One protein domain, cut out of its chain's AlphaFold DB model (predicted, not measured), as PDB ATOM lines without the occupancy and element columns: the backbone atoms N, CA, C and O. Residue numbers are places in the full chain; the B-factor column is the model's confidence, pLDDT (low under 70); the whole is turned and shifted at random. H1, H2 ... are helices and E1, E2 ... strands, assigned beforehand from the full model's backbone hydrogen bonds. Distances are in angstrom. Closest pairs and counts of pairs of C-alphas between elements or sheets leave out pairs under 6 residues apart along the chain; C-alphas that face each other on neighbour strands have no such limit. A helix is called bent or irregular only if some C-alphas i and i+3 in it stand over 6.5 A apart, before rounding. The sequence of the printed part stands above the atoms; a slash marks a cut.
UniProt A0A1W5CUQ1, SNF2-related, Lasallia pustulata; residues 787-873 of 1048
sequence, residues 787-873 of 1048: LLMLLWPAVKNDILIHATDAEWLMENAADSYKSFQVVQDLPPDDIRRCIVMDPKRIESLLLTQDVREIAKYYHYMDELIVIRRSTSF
ATOM      1  N   LEU A 787      22.582 -74.433   5.691       90.94
ATOM      2  CA  LEU A 787      22.410 -73.231   4.872       90.94
ATOM      3  C   LEU A 787      21.736 -73.567   3.531       90.94
ATOM      4  O   LEU A 787      20.758 -72.917   3.149       90.94
ATOM      5  N   LEU A 788      22.177 -74.637   2.858       91.69
ATOM      6  CA  LEU A 788      21.562 -75.113   1.611       91.69
ATOM      7  C   LEU A 788      20.080 -75.478   1.791       91.69
ATOM      8  O   LEU A 788      19.251 -75.129   0.956       91.69
ATOM      9  N   MET A 789      19.706 -76.101   2.915       92.62
ATOM     10  CA  MET A 789      18.311 -76.442   3.233       92.62
ATOM     11  C   MET A 789      17.387 -75.224   3.465       92.62
ATOM     12  O   MET A 789      16.177 -75.424   3.632       92.62
ATOM     13  N   LEU A 790      17.924 -73.997   3.510       93.56
ATOM     14  CA  LEU A 790      17.168 -72.735   3.534       93.56
ATOM     15  C   LEU A 790      17.143 -72.032   2.164       93.56
ATOM     16  O   LEU A 790      16.125 -71.436   1.825       93.56
ATOM     17  N   LEU A 791      18.217 -72.134   1.372       93.19
ATOM     18  CA  LEU A 791      18.310 -71.549   0.023       93.19
ATOM     19  C   LEU A 791      17.558 -72.377  -1.034       93.19
ATOM     20  O   LEU A 791      16.755 -71.847  -1.801       93.19
ATOM     21  N   TRP A 792      17.786 -73.694  -1.050       93.56
ATOM     22  CA  TRP A 792      17.291 -74.606  -2.086       93.56
ATOM     23  C   TRP A 792      15.772 -74.563  -2.339       93.56
ATOM     24  O   TRP A 792      15.389 -74.639  -3.504       93.56
ATOM     25  N   PRO A 793      14.878 -74.414  -1.334       92.69
ATOM     26  CA  PRO A 793      13.434 -74.428  -1.580       92.69
ATOM     27  C   PRO A 793      12.938 -73.352  -2.556       92.69
ATOM     28  O   PRO A 793      12.050 -73.641  -3.351       92.69
ATOM     29  N   ALA A 794      13.500 -72.138  -2.524       91.38
ATOM     30  CA  ALA A 794      13.099 -71.068  -3.440       91.38
ATOM     31  C   ALA A 794      13.609 -71.339  -4.865       91.38
ATOM     32  O   ALA A 794      12.842 -71.307  -5.822       91.38
ATOM     33  N   VAL A 795      14.883 -71.715  -4.988       91.56
ATOM     34  CA  VAL A 795      15.536 -72.015  -6.272       91.56
ATOM     35  C   VAL A 795      14.909 -73.228  -6.963       91.56
ATOM     36  O   VAL A 795      14.661 -73.202  -8.167       91.56
ATOM     37  N   LYS A 796      14.573 -74.274  -6.200       91.12
ATOM     38  CA  LYS A 796      13.854 -75.441  -6.717       91.12
ATOM     39  C   LYS A 796      12.462 -75.079  -7.236       91.12
ATOM     40  O   LYS A 796      12.038 -75.657  -8.231       91.12
ATOM     41  N   ASN A 797      11.754 -74.153  -6.586       90.12
ATOM     42  CA  ASN A 797      10.455 -73.703  -7.084       90.12
ATOM     43  C   ASN A 797      10.601 -72.995  -8.437       90.12
ATOM     44  O   ASN A 797       9.822 -73.305  -9.328       90.12
ATOM     45  N   ASP A 798      11.605 -72.125  -8.610       88.81
ATOM     46  CA  ASP A 798      11.847 -71.437  -9.887       88.81
ATOM     47  C   ASP A 798      12.184 -72.430 -11.023       88.81
ATOM     48  O   ASP A 798      11.623 -72.308 -12.109       88.81
ATOM     49  N   ILE A 799      13.008 -73.463 -10.775       87.94
ATOM     50  CA  ILE A 799      13.280 -74.535 -11.765       87.94
ATOM     51  C   ILE A 799      11.986 -75.274 -12.156       87.94
ATOM     52  O   ILE A 799      11.778 -75.602 -13.320       87.94
ATOM     53  N   LEU A 800      11.086 -75.515 -11.197       88.00
ATOM     54  CA  LEU A 800       9.821 -76.223 -11.425       88.00
ATOM     55  C   LEU A 800       8.735 -75.380 -12.129       88.00
ATOM     56  O   LEU A 800       7.647 -75.902 -12.371       88.00
ATOM     57  N   ILE A 801       8.994 -74.110 -12.473       86.69
ATOM     58  CA  ILE A 801       8.065 -73.282 -13.270       86.69
ATOM     59  C   ILE A 801       8.031 -73.738 -14.737       86.69
ATOM     60  O   ILE A 801       6.978 -73.684 -15.375       86.69
ATOM     61  N   HIS A 802       9.165 -74.187 -15.279       84.31
ATOM     62  CA  HIS A 802       9.289 -74.589 -16.679       84.31
ATOM     63  C   HIS A 802       9.257 -76.114 -16.804       84.31
ATOM     64  O   HIS A 802      10.094 -76.805 -16.234       84.31
ATOM     65  N   ALA A 803       8.296 -76.647 -17.568       78.50
ATOM     66  CA  ALA A 803       8.086 -78.093 -17.689       78.50
ATOM     67  C   ALA A 803       9.342 -78.844 -18.172       78.50
ATOM     68  O   ALA A 803       9.688 -79.865 -17.593       78.50
ATOM     69  N   THR A 804      10.074 -78.287 -19.139       84.38
ATOM     70  CA  THR A 804      11.330 -78.855 -19.661       84.38
ATOM     71  C   THR A 804      12.444 -78.920 -18.616       84.38
ATOM     72  O   THR A 804      13.203 -79.885 -18.575       84.38
ATOM     73  N   ASP A 805      12.542 -77.909 -17.749       85.88
ATOM     74  CA  ASP A 805      13.569 -77.849 -16.704       85.88
ATOM     75  C   ASP A 805      13.172 -78.708 -15.496       85.88
ATOM     76  O   ASP A 805      14.032 -79.291 -14.835       85.88
ATOM     77  N   ALA A 806      11.866 -78.855 -15.250       82.94
ATOM     78  CA  ALA A 806      11.307 -79.804 -14.301       82.94
ATOM     79  C   ALA A 806      11.536 -81.259 -14.747       82.94
ATOM     80  O   ALA A 806      11.983 -82.065 -13.936       82.94
ATOM     81  N   GLU A 807      11.282 -81.590 -16.015       85.00
ATOM     82  CA  GLU A 807      11.559 -82.905 -16.612       85.00
ATOM     83  C   GLU A 807      13.055 -83.231 -16.522       85.00
ATOM     84  O   GLU A 807      13.417 -84.229 -15.899       85.00
ATOM     85  N   TRP A 808      13.925 -82.327 -16.988       85.81
ATOM     86  CA  TRP A 808      15.381 -82.469 -16.863       85.81
ATOM     87  C   TRP A 808      15.833 -82.648 -15.402       85.81
ATOM     88  O   TRP A 808      16.687 -83.489 -15.107       85.81
ATOM     89  N   LEU A 809      15.242 -81.905 -14.455       82.38
ATOM     90  CA  LEU A 809      15.531 -82.050 -13.025       82.38
ATOM     91  C   LEU A 809      15.092 -83.417 -12.477       82.38
ATOM     92  O   LEU A 809      15.744 -83.901 -11.554       82.38
ATOM     93  N   MET A 810      14.021 -84.026 -13.001       80.75
ATOM     94  CA  MET A 810      13.543 -85.357 -12.592       80.75
ATOM     95  C   MET A 810      14.363 -86.490 -13.214       80.75
ATOM     96  O   MET A 810      14.698 -87.437 -12.505       80.75
ATOM     97  N   GLU A 811      14.758 -86.379 -14.484       79.56
ATOM     98  CA  GLU A 811      15.723 -87.296 -15.112       79.56
ATOM     99  C   GLU A 811      17.032 -87.318 -14.309       79.56
ATOM    100  O   GLU A 811      17.517 -88.372 -13.898       79.56
ATOM    101  N   ASN A 812      17.533 -86.133 -13.952       76.00
ATOM    102  CA  ASN A 812      18.725 -85.956 -13.125       76.00
ATOM    103  C   ASN A 812      18.441 -86.054 -11.604       76.00
ATOM    104  O   ASN A 812      19.325 -85.754 -10.797       76.00
ATOM    105  N   ALA A 813      17.236 -86.463 -11.167       65.75
ATOM    106  CA  ALA A 813      16.896 -86.660  -9.744       65.75
ATOM    107  C   ALA A 813      17.256 -88.048  -9.206       65.75
ATOM    108  O   ALA A 813      17.369 -88.204  -7.989       65.75
ATOM    109  N   ALA A 814      17.416 -89.038 -10.086       57.84
ATOM    110  CA  ALA A 814      17.822 -90.387  -9.701       57.84
ATOM    111  C   ALA A 814      19.330 -90.494  -9.408       57.84
ATOM    112  O   ALA A 814      19.747 -91.404  -8.691       57.84
ATOM    113  N   ASP A 815      20.142 -89.585  -9.958       58.38
ATOM    114  CA  ASP A 815      21.598 -89.665  -9.874       58.38
ATOM    115  C   ASP A 815      22.185 -88.935  -8.651       58.38
ATOM    116  O   ASP A 815      21.638 -87.988  -8.080       58.38
ATOM    117  N   SER A 816      23.364 -89.411  -8.284       73.44
ATOM    118  CA  SER A 816      24.303 -88.891  -7.301       73.44
ATOM    119  C   SER A 816      24.861 -87.501  -7.664       73.44
ATOM    120  O   SER A 816      24.449 -86.847  -8.628       73.44
ATOM    121  N   TYR A 817      25.888 -87.060  -6.928       77.19
ATOM    122  CA  TYR A 817      26.696 -85.878  -7.260       77.19
ATOM    123  C   TYR A 817      27.306 -85.915  -8.677       77.19
ATOM    124  O   TYR A 817      27.722 -84.878  -9.181       77.19
ATOM    125  N   LYS A 818      27.324 -87.068  -9.366       74.38
ATOM    126  CA  LYS A 818      27.722 -87.176 -10.782       74.38
ATOM    127  C   LYS A 818      26.896 -86.288 -11.715       74.38
ATOM    128  O   LYS A 818      27.435 -85.816 -12.709       74.38
ATOM    129  N   SER A 819      25.646 -85.977 -11.359       72.06
ATOM    130  CA  SER A 819      24.819 -84.987 -12.075       72.06
ATOM    131  C   SER A 819      25.471 -83.592 -12.168       72.06
ATOM    132  O   SER A 819      25.129 -82.812 -13.053       72.06
ATOM    133  N   PHE A 820      26.473 -83.287 -11.333       79.69
ATOM    134  CA  PHE A 820      27.275 -82.062 -11.426       79.69
ATOM    135  C   PHE A 820      28.226 -82.039 -12.637       79.69
ATOM    136  O   PHE A 820      28.687 -80.969 -13.011       79.69
ATOM    137  N   GLN A 821      28.494 -83.176 -13.293       77.62
ATOM    138  CA  GLN A 821      29.260 -83.209 -14.549       77.62
ATOM    139  C   GLN A 821      28.511 -82.480 -15.674       77.62
ATOM    140  O   GLN A 821      29.109 -81.694 -16.402       77.62
ATOM    141  N   VAL A 822      27.187 -82.653 -15.749       77.25
ATOM    142  CA  VAL A 822      26.319 -82.028 -16.767       77.25
ATOM    143  C   VAL A 822      26.260 -80.498 -16.615       77.25
ATOM    144  O   VAL A 822      25.958 -79.786 -17.565       77.25
ATOM    145  N   VAL A 823      26.586 -79.966 -15.431       80.00
ATOM    146  CA  VAL A 823      26.588 -78.519 -15.137       80.00
ATOM    147  C   VAL A 823      27.728 -77.781 -15.848       80.00
ATOM    148  O   VAL A 823      27.613 -76.576 -16.084       80.00
ATOM    149  N   GLN A 824      28.803 -78.484 -16.222       74.50
ATOM    150  CA  GLN A 824      29.961 -77.897 -16.897       74.50
ATOM    151  C   GLN A 824      29.616 -77.365 -18.300       74.50
ATOM    152  O   GLN A 824      30.087 -76.292 -18.671       74.50
ATOM    153  N   ASP A 825      28.750 -78.071 -19.034       82.25
ATOM    154  CA  ASP A 825      28.381 -77.755 -20.422       82.25
ATOM    155  C   ASP A 825      27.219 -76.742 -20.543       82.25
ATOM    156  O   ASP A 825      26.839 -76.344 -21.647       82.25
ATOM    157  N   LEU A 826      26.633 -76.306 -19.419       85.38
ATOM    158  CA  LEU A 826      25.502 -75.368 -19.395       85.38
ATOM    159  C   LEU A 826      25.954 -73.893 -19.412       85.38
ATOM    160  O   LEU A 826      26.891 -73.541 -18.688       85.38
ATOM    161  N   PRO A 827      25.255 -72.985 -20.128       85.69
ATOM    162  CA  PRO A 827      25.540 -71.546 -20.109       85.69
ATOM    163  C   PRO A 827      25.558 -70.940 -18.690       85.69
ATOM    164  O   PRO A 827      24.745 -71.344 -17.858       85.69
ATOM    165  N   PRO A 828      26.424 -69.952 -18.376       79.81
ATOM    166  CA  PRO A 828      26.561 -69.405 -17.016       79.81
ATOM    167  C   PRO A 828      25.299 -68.781 -16.397       79.81
ATOM    168  O   PRO A 828      25.258 -68.590 -15.183       79.81
ATOM    169  N   ASP A 829      24.285 -68.453 -17.201       81.38
ATOM    170  CA  ASP A 829      22.989 -67.909 -16.783       81.38
ATOM    171  C   ASP A 829      21.826 -68.924 -16.856       81.38
ATOM    172  O   ASP A 829      20.678 -68.557 -16.598       81.38
ATOM    173  N   ASP A 830      22.112 -70.198 -17.147       87.75
ATOM    174  CA  ASP A 830      21.140 -71.296 -17.186       87.75
ATOM    175  C   ASP A 830      20.697 -71.718 -15.771       87.75
ATOM    176  O   ASP A 830      21.516 -72.061 -14.909       87.75
ATOM    177  N   ILE A 831      19.382 -71.733 -15.528       88.44
ATOM    178  CA  ILE A 831      18.808 -72.041 -14.212       88.44
ATOM    179  C   ILE A 831      19.112 -73.468 -13.739       88.44
ATOM    180  O   ILE A 831      19.248 -73.707 -12.535       88.44
ATOM    181  N   ARG A 832      19.310 -74.410 -14.666       87.69
ATOM    182  CA  ARG A 832      19.591 -75.820 -14.366       87.69
ATOM    183  C   ARG A 832      20.935 -76.006 -13.657       87.69
ATOM    184  O   ARG A 832      21.077 -76.945 -12.873       87.69
ATOM    185  N   ARG A 833      21.876 -75.057 -13.797       88.62
ATOM    186  CA  ARG A 833      23.140 -75.034 -13.030       88.62
ATOM    187  C   ARG A 833      22.918 -75.011 -11.514       88.62
ATOM    188  O   ARG A 833      23.754 -75.519 -10.773       88.62
ATOM    189  N   CYS A 834      21.775 -74.513 -11.035       90.06
ATOM    190  CA  CYS A 834      21.437 -74.526  -9.609       90.06
ATOM    191  C   CYS A 834      21.176 -75.920  -9.011       90.06
ATOM    192  O   CYS A 834      21.029 -76.022  -7.794       90.06
ATOM    193  N   ILE A 835      21.160 -77.003  -9.801       88.19
ATOM    194  CA  ILE A 835      21.054 -78.386  -9.291       88.19
ATOM    195  C   ILE A 835      22.121 -78.728  -8.230       88.19
ATOM    196  O   ILE A 835      21.874 -79.558  -7.349       88.19
ATOM    197  N   VAL A 836      23.271 -78.040  -8.262       87.75
ATOM    198  CA  VAL A 836      24.358 -78.153  -7.271       87.75
ATOM    199  C   VAL A 836      23.983 -77.659  -5.871       87.75
ATOM    200  O   VAL A 836      24.658 -77.998  -4.907       87.75
ATOM    201  N   MET A 837      22.897 -76.895  -5.735       90.25
ATOM    202  CA  MET A 837      22.402 -76.411  -4.444       90.25
ATOM    203  C   MET A 837      21.532 -77.435  -3.700       90.25
ATOM    204  O   MET A 837      21.153 -77.169  -2.558       90.25
ATOM    205  N   ASP A 838      21.185 -78.583  -4.302       90.50
ATOM    206  CA  ASP A 838      20.367 -79.595  -3.622       90.50
ATOM    207  C   ASP A 838      21.146 -80.227  -2.451       90.50
ATOM    208  O   ASP A 838      22.147 -80.917  -2.694       90.50
ATOM    209  N   PRO A 839      20.685 -80.069  -1.190       90.94
ATOM    210  CA  PRO A 839      21.373 -80.609  -0.025       90.94
ATOM    211  C   PRO A 839      21.652 -82.105  -0.140       90.94
ATOM    212  O   PRO A 839      22.698 -82.538   0.318       90.94
ATOM    213  N   LYS A 840      20.783 -82.889  -0.798       88.62
ATOM    214  CA  LYS A 840      20.990 -84.339  -0.951       88.62
ATOM    215  C   LYS A 840      22.194 -84.684  -1.823       88.62
ATOM    216  O   LYS A 840      22.855 -85.692  -1.580       88.62
ATOM    217  N   ARG A 841      22.470 -83.885  -2.860       87.38
ATOM    218  CA  ARG A 841      23.603 -84.128  -3.766       87.38
ATOM    219  C   ARG A 841      24.916 -83.696  -3.120       87.38
ATOM    220  O   ARG A 841      25.896 -84.423  -3.233       87.38
ATOM    221  N   ILE A 842      24.913 -82.586  -2.377       87.44
ATOM    222  CA  ILE A 842      26.071 -82.155  -1.578       87.44
ATOM    223  C   ILE A 842      26.329 -83.123  -0.412       87.44
ATOM    224  O   ILE A 842      27.466 -83.533  -0.218       87.44
ATOM    225  N   GLU A 843      25.295 -83.592   0.289       87.88
ATOM    226  CA  GLU A 843      25.389 -84.665   1.293       87.88
ATOM    227  C   GLU A 843      25.998 -85.936   0.677       87.88
ATOM    228  O   GLU A 843      26.970 -86.472   1.203       87.88
ATOM    229  N   SER A 844      25.518 -86.358  -0.499       87.00
ATOM    230  CA  SER A 844      26.075 -87.505  -1.236       87.00
ATOM    231  C   SER A 844      27.529 -87.302  -1.685       87.00
ATOM    232  O   SER A 844      28.280 -88.273  -1.732       87.00
ATOM    233  N   LEU A 845      27.937 -86.072  -2.023       85.25
ATOM    234  CA  LEU A 845      29.320 -85.730  -2.371       85.25
ATOM    235  C   LEU A 845      30.232 -85.800  -1.137       85.25
ATOM    236  O   LEU A 845      31.287 -86.428  -1.184       85.25
ATOM    237  N   LEU A 846      29.813 -85.202  -0.021       82.69
ATOM    238  CA  LEU A 846      30.583 -85.169   1.226       82.69
ATOM    239  C   LEU A 846      30.704 -86.563   1.867       82.69
ATOM    240  O   LEU A 846      31.771 -86.917   2.368       82.69
ATOM    241  N   LEU A 847      29.661 -87.398   1.772       82.38
ATOM    242  CA  LEU A 847      29.682 -88.791   2.240       82.38
ATOM    243  C   LEU A 847      30.678 -89.695   1.491       82.38
ATOM    244  O   LEU A 847      30.992 -90.767   2.003       82.38
ATOM    245  N   THR A 848      31.215 -89.287   0.331       80.00
ATOM    246  CA  THR A 848      32.299 -90.044  -0.336       80.00
ATOM    247  C   THR A 848      33.586 -90.084   0.485       80.00
ATOM    248  O   THR A 848      34.355 -91.035   0.367       80.00
ATOM    249  N   GLN A 849      33.837 -89.036   1.278       73.75
ATOM    250  CA  GLN A 849      35.102 -88.757   1.966       73.75
ATOM    251  C   GLN A 849      36.349 -88.671   1.049       73.75
ATOM    252  O   GLN A 849      37.462 -88.509   1.556       73.75
ATOM    253  N   ASP A 850      36.197 -88.703  -0.285       76.94
ATOM    254  CA  ASP A 850      37.302 -88.486  -1.226       76.94
ATOM    255  C   ASP A 850      37.488 -86.989  -1.489       76.94
ATOM    256  O   ASP A 850      36.736 -86.350  -2.226       76.94
ATOM    257  N   VAL A 851      38.555 -86.439  -0.909       73.00
ATOM    258  CA  VAL A 851      38.960 -85.035  -1.051       73.00
ATOM    259  C   VAL A 851      39.115 -84.618  -2.523       73.00
ATOM    260  O   VAL A 851      38.903 -83.449  -2.836       73.00
ATOM    261  N   ARG A 852      39.453 -85.538  -3.441       76.50
ATOM    262  CA  ARG A 852      39.639 -85.231  -4.869       76.50
ATOM    263  C   ARG A 852      38.315 -85.010  -5.591       76.50
ATOM    264  O   ARG A 852      38.164 -83.978  -6.237       76.50
ATOM    265  N   GLU A 853      37.362 -85.934  -5.471       80.06
ATOM    266  CA  GLU A 853      36.029 -85.757  -6.070       80.06
ATOM    267  C   GLU A 853      35.265 -84.621  -5.364       80.06
ATOM    268  O   GLU A 853      34.606 -83.831  -6.037       80.06
ATOM    269  N   ILE A 854      35.428 -84.446  -4.042       80.19
ATOM    270  CA  ILE A 854      34.884 -83.288  -3.313       80.19
ATOM    271  C   ILE A 854      35.422 -81.975  -3.902       80.19
ATOM    272  O   ILE A 854      34.622 -81.147  -4.335       80.19
ATOM    273  N   ALA A 855      36.743 -81.786  -3.997       74.81
ATOM    274  CA  ALA A 855      37.325 -80.568  -4.575       74.81
ATOM    275  C   ALA A 855      36.891 -80.339  -6.038       74.81
ATOM    276  O   ALA A 855      36.616 -79.207  -6.436       74.81
ATOM    277  N   LYS A 856      36.769 -81.417  -6.824       82.00
ATOM    278  CA  LYS A 856      36.409 -81.380  -8.248       82.00
ATOM    279  C   LYS A 856      34.994 -80.871  -8.535       82.00
ATOM    280  O   LYS A 856      34.807 -80.290  -9.596       82.00
ATOM    281  N   TYR A 857      34.008 -81.079  -7.655       83.81
ATOM    282  CA  TYR A 857      32.638 -80.590  -7.913       83.81
ATOM    283  C   TYR A 857      32.086 -79.608  -6.875       83.81
ATOM    284  O   TYR A 857      31.103 -78.929  -7.165       83.81
ATOM    285  N   TYR A 858      32.679 -79.493  -5.682       82.75
ATOM    286  CA  TYR A 858      32.197 -78.548  -4.667       82.75
ATOM    287  C   TYR A 858      32.352 -77.088  -5.126       82.75
ATOM    288  O   TYR A 858      31.524 -76.249  -4.770       82.75
ATOM    289  N   HIS A 859      33.353 -76.780  -5.966       80.31
ATOM    290  CA  HIS A 859      33.554 -75.422  -6.485       80.31
ATOM    291  C   HIS A 859      32.332 -74.901  -7.262       80.31
ATOM    292  O   HIS A 859      31.950 -73.758  -7.040       80.31
ATOM    293  N   TYR A 860      31.635 -75.743  -8.041       83.81
ATOM    294  CA  TYR A 860      30.413 -75.345  -8.756       83.81
ATOM    295  C   TYR A 860      29.313 -74.824  -7.816       83.81
ATOM    296  O   TYR A 860      28.524 -73.960  -8.201       83.81
ATOM    297  N   MET A 861      29.248 -75.342  -6.584       86.44
ATOM    298  CA  MET A 861      28.339 -74.847  -5.550       86.44
ATOM    299  C   MET A 861      28.900 -73.588  -4.872       86.44
ATOM    300  O   MET A 861      28.158 -72.615  -4.725       86.44
ATOM    301  N   ASP A 862      30.184 -73.579  -4.489       82.00
ATOM    302  CA  ASP A 862      30.828 -72.431  -3.825       82.00
ATOM    303  C   ASP A 862      30.751 -71.180  -4.723       82.00
ATOM    304  O   ASP A 862      30.250 -70.148  -4.295       82.00
ATOM    305  N   GLU A 863      31.095 -71.289  -6.006       81.50
ATOM    306  CA  GLU A 863      31.056 -70.193  -6.987       81.50
ATOM    307  C   GLU A 863      29.640 -69.640  -7.225       81.50
ATOM    308  O   GLU A 863      29.475 -68.438  -7.456       81.50
ATOM    309  N   LEU A 864      28.595 -70.477  -7.148       85.62
ATOM    310  CA  LEU A 864      27.210 -70.036  -7.347       85.62
ATOM    311  C   LEU A 864      26.612 -69.302  -6.142       85.62
ATOM    312  O   LEU A 864      25.819 -68.386  -6.358       85.62
ATOM    313  N   ILE A 865      26.957 -69.661  -4.901       88.31
ATOM    314  CA  ILE A 865      26.297 -69.086  -3.708       88.31
ATOM    315  C   ILE A 865      27.230 -68.331  -2.762       88.31
ATOM    316  O   ILE A 865      26.733 -67.621  -1.888       88.31
ATOM    317  N   VAL A 866      28.549 -68.457  -2.903       88.75
ATOM    318  CA  VAL A 866      29.546 -67.884  -1.992       88.75
ATOM    319  C   VAL A 866      30.350 -66.793  -2.692       88.75
ATOM    320  O   VAL A 866      30.813 -66.950  -3.816       88.75
ATOM    321  N   ILE A 867      30.556 -65.685  -1.985       88.69
ATOM    322  CA  ILE A 867      31.615 -64.716  -2.280       88.69
ATOM    323  C   ILE A 867      32.572 -64.698  -1.088       88.69
ATOM    324  O   ILE A 867      32.130 -64.596   0.060       88.69
ATOM    325  N   ARG A 868      33.876 -64.846  -1.343       84.00
ATOM    326  CA  ARG A 868      34.880 -65.126  -0.307       84.00
ATOM    327  C   ARG A 868      36.091 -64.217  -0.440       84.00
ATOM    328  O   ARG A 868      36.741 -64.201  -1.482       84.00
ATOM    329  N   ARG A 869      36.404 -63.444   0.607       82.12
ATOM    330  CA  ARG A 869      37.492 -62.449   0.562       82.12
ATOM    331  C   ARG A 869      38.212 -62.305   1.902       82.12
ATOM    332  O   ARG A 869      37.605 -62.291   2.972       82.12
ATOM    333  N   SER A 870      39.528 -62.142   1.810       76.38
ATOM    334  CA  SER A 870      40.431 -61.810   2.914       76.38
ATOM    335  C   SER A 870      41.588 -60.941   2.407       76.38
ATOM    336  O   SER A 870      41.669 -60.631   1.215       76.38
ATOM    337  N   THR A 871      42.489 -60.525   3.298       68.38
ATOM    338  CA  THR A 871      43.647 -59.681   2.954       68.38
ATOM    339  C   THR A 871      44.622 -60.335   1.971       68.38
ATOM    340  O   THR A 871      45.395 -59.620   1.344       68.38
ATOM    341  N   SER A 872      44.590 -61.659   1.778       64.88
ATOM    342  CA  SER A 872      45.436 -62.346   0.791       64.88
ATOM    343  C   SER A 872      44.889 -62.315  -0.642       64.88
ATOM    344  O   SER A 872      45.617 -62.688  -1.558       64.88
ATOM    345  N   PHE A 873      43.637 -61.893  -0.856       71.12
ATOM    346  CA  PHE A 873      42.997 -61.903  -2.175       71.12
ATOM    347  C   PHE A 873      43.232 -60.614  -2.977       71.12
ATOM    348  O   PHE A 873      43.500 -59.534  -2.441       71.12
TER     349      PHE A 873
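What this domain is: This is residues 787 to 873 of the 1048 residues of the protein "SNF2-related" of Lasallia pustulata (UniProt A0A1W5CUQ1). A compact clump of six helices has the short H4 in its middle, with H1 and H2 on one side and H3, H5 and the longest helix, H6, on the other; a thin tail, residues 866 to 873 with E1, sticks out past the end of H6. H5 and H6 form a helical hairpin. The printed part has 87 residues, in the order H1, H2, H3, H4, H5, H6, E1, and its class is mostly helix. It is compact, with a radius of gyration of the C-alphas of 13.4 A, and its outline is elongated, 44 by 27 by 26 A.

Where its parts are: H6 is residues 851 to 865, 20.5 A long, from C-alpha 851 at (38.960, -85.035, -1.051). E1, residues 866 to 869, 10.0 A, pairs with no named strand. H5 is residues 839 to 846, 10.4 A; H4 is residues 831 to 837, 11.3 A; H3 is residues 817 to 820, 5.7 A; H2 is residues 803 to 811, 12.2 A. H1, residues 787 to 799, is 19.0 A long and begins at C-alpha 787 at (22.410, -73.231, 4.872). H1, H4 and H6 are irregular, but only just: C-alphas 790 and 793 are 6.6 A apart, 833 and 836 6.7 A, 856 and 859 6.8 A.

How they stand to each other: With residues 853 to 858 alone, H6 touches H5, closest C-alphas Leu 845 and Ile 854, 6.1 A, at a shallow tilt of 33 degrees, only just short of steep, opposite ways. With residues 860 to 864 alone it touches H4, closest C-alphas Val 836 and Met 861, 5.5 A, at a steep tilt of 54 degrees. H3 touches H5, with the C-alphas of Tyr 817 and Arg 841 closest at 5.0 A. H1 touches H4 at a shallow tilt of 22 degrees, opposite ways, closest C-alphas Trp 792 and Met 837, 5.9 A. The helix packing is part aligned, part crossed: side by side in some pairs, at steep tilts in others. H2 and H4 only just touch, with 3 pairs of C-alphas within 8 A, Asp 805 and Arg 832 closest at 6.8 A. H1 and H6 are apart. In H2 and H5 every O i to N i+4 pair is within hydrogen-bond range; H1 has 6 of 9, H6 7 of 11 and H4 0 of 3, with 3 of 4 O i to N i+3 pairs, and H3 is too short for an i+4 pair.

The domain as a whole: The C-alphas of Ala 803 and Thr 871 are the farthest apart, 45.1 A. Without residues 866 to 873, which stand free, the body spans 35 by 27 by 24 A. The printed part has no cut and no long link. The mean pLDDT of the printed part is 82.8, and residues 813 to 815 and 871 to 872 are under 70.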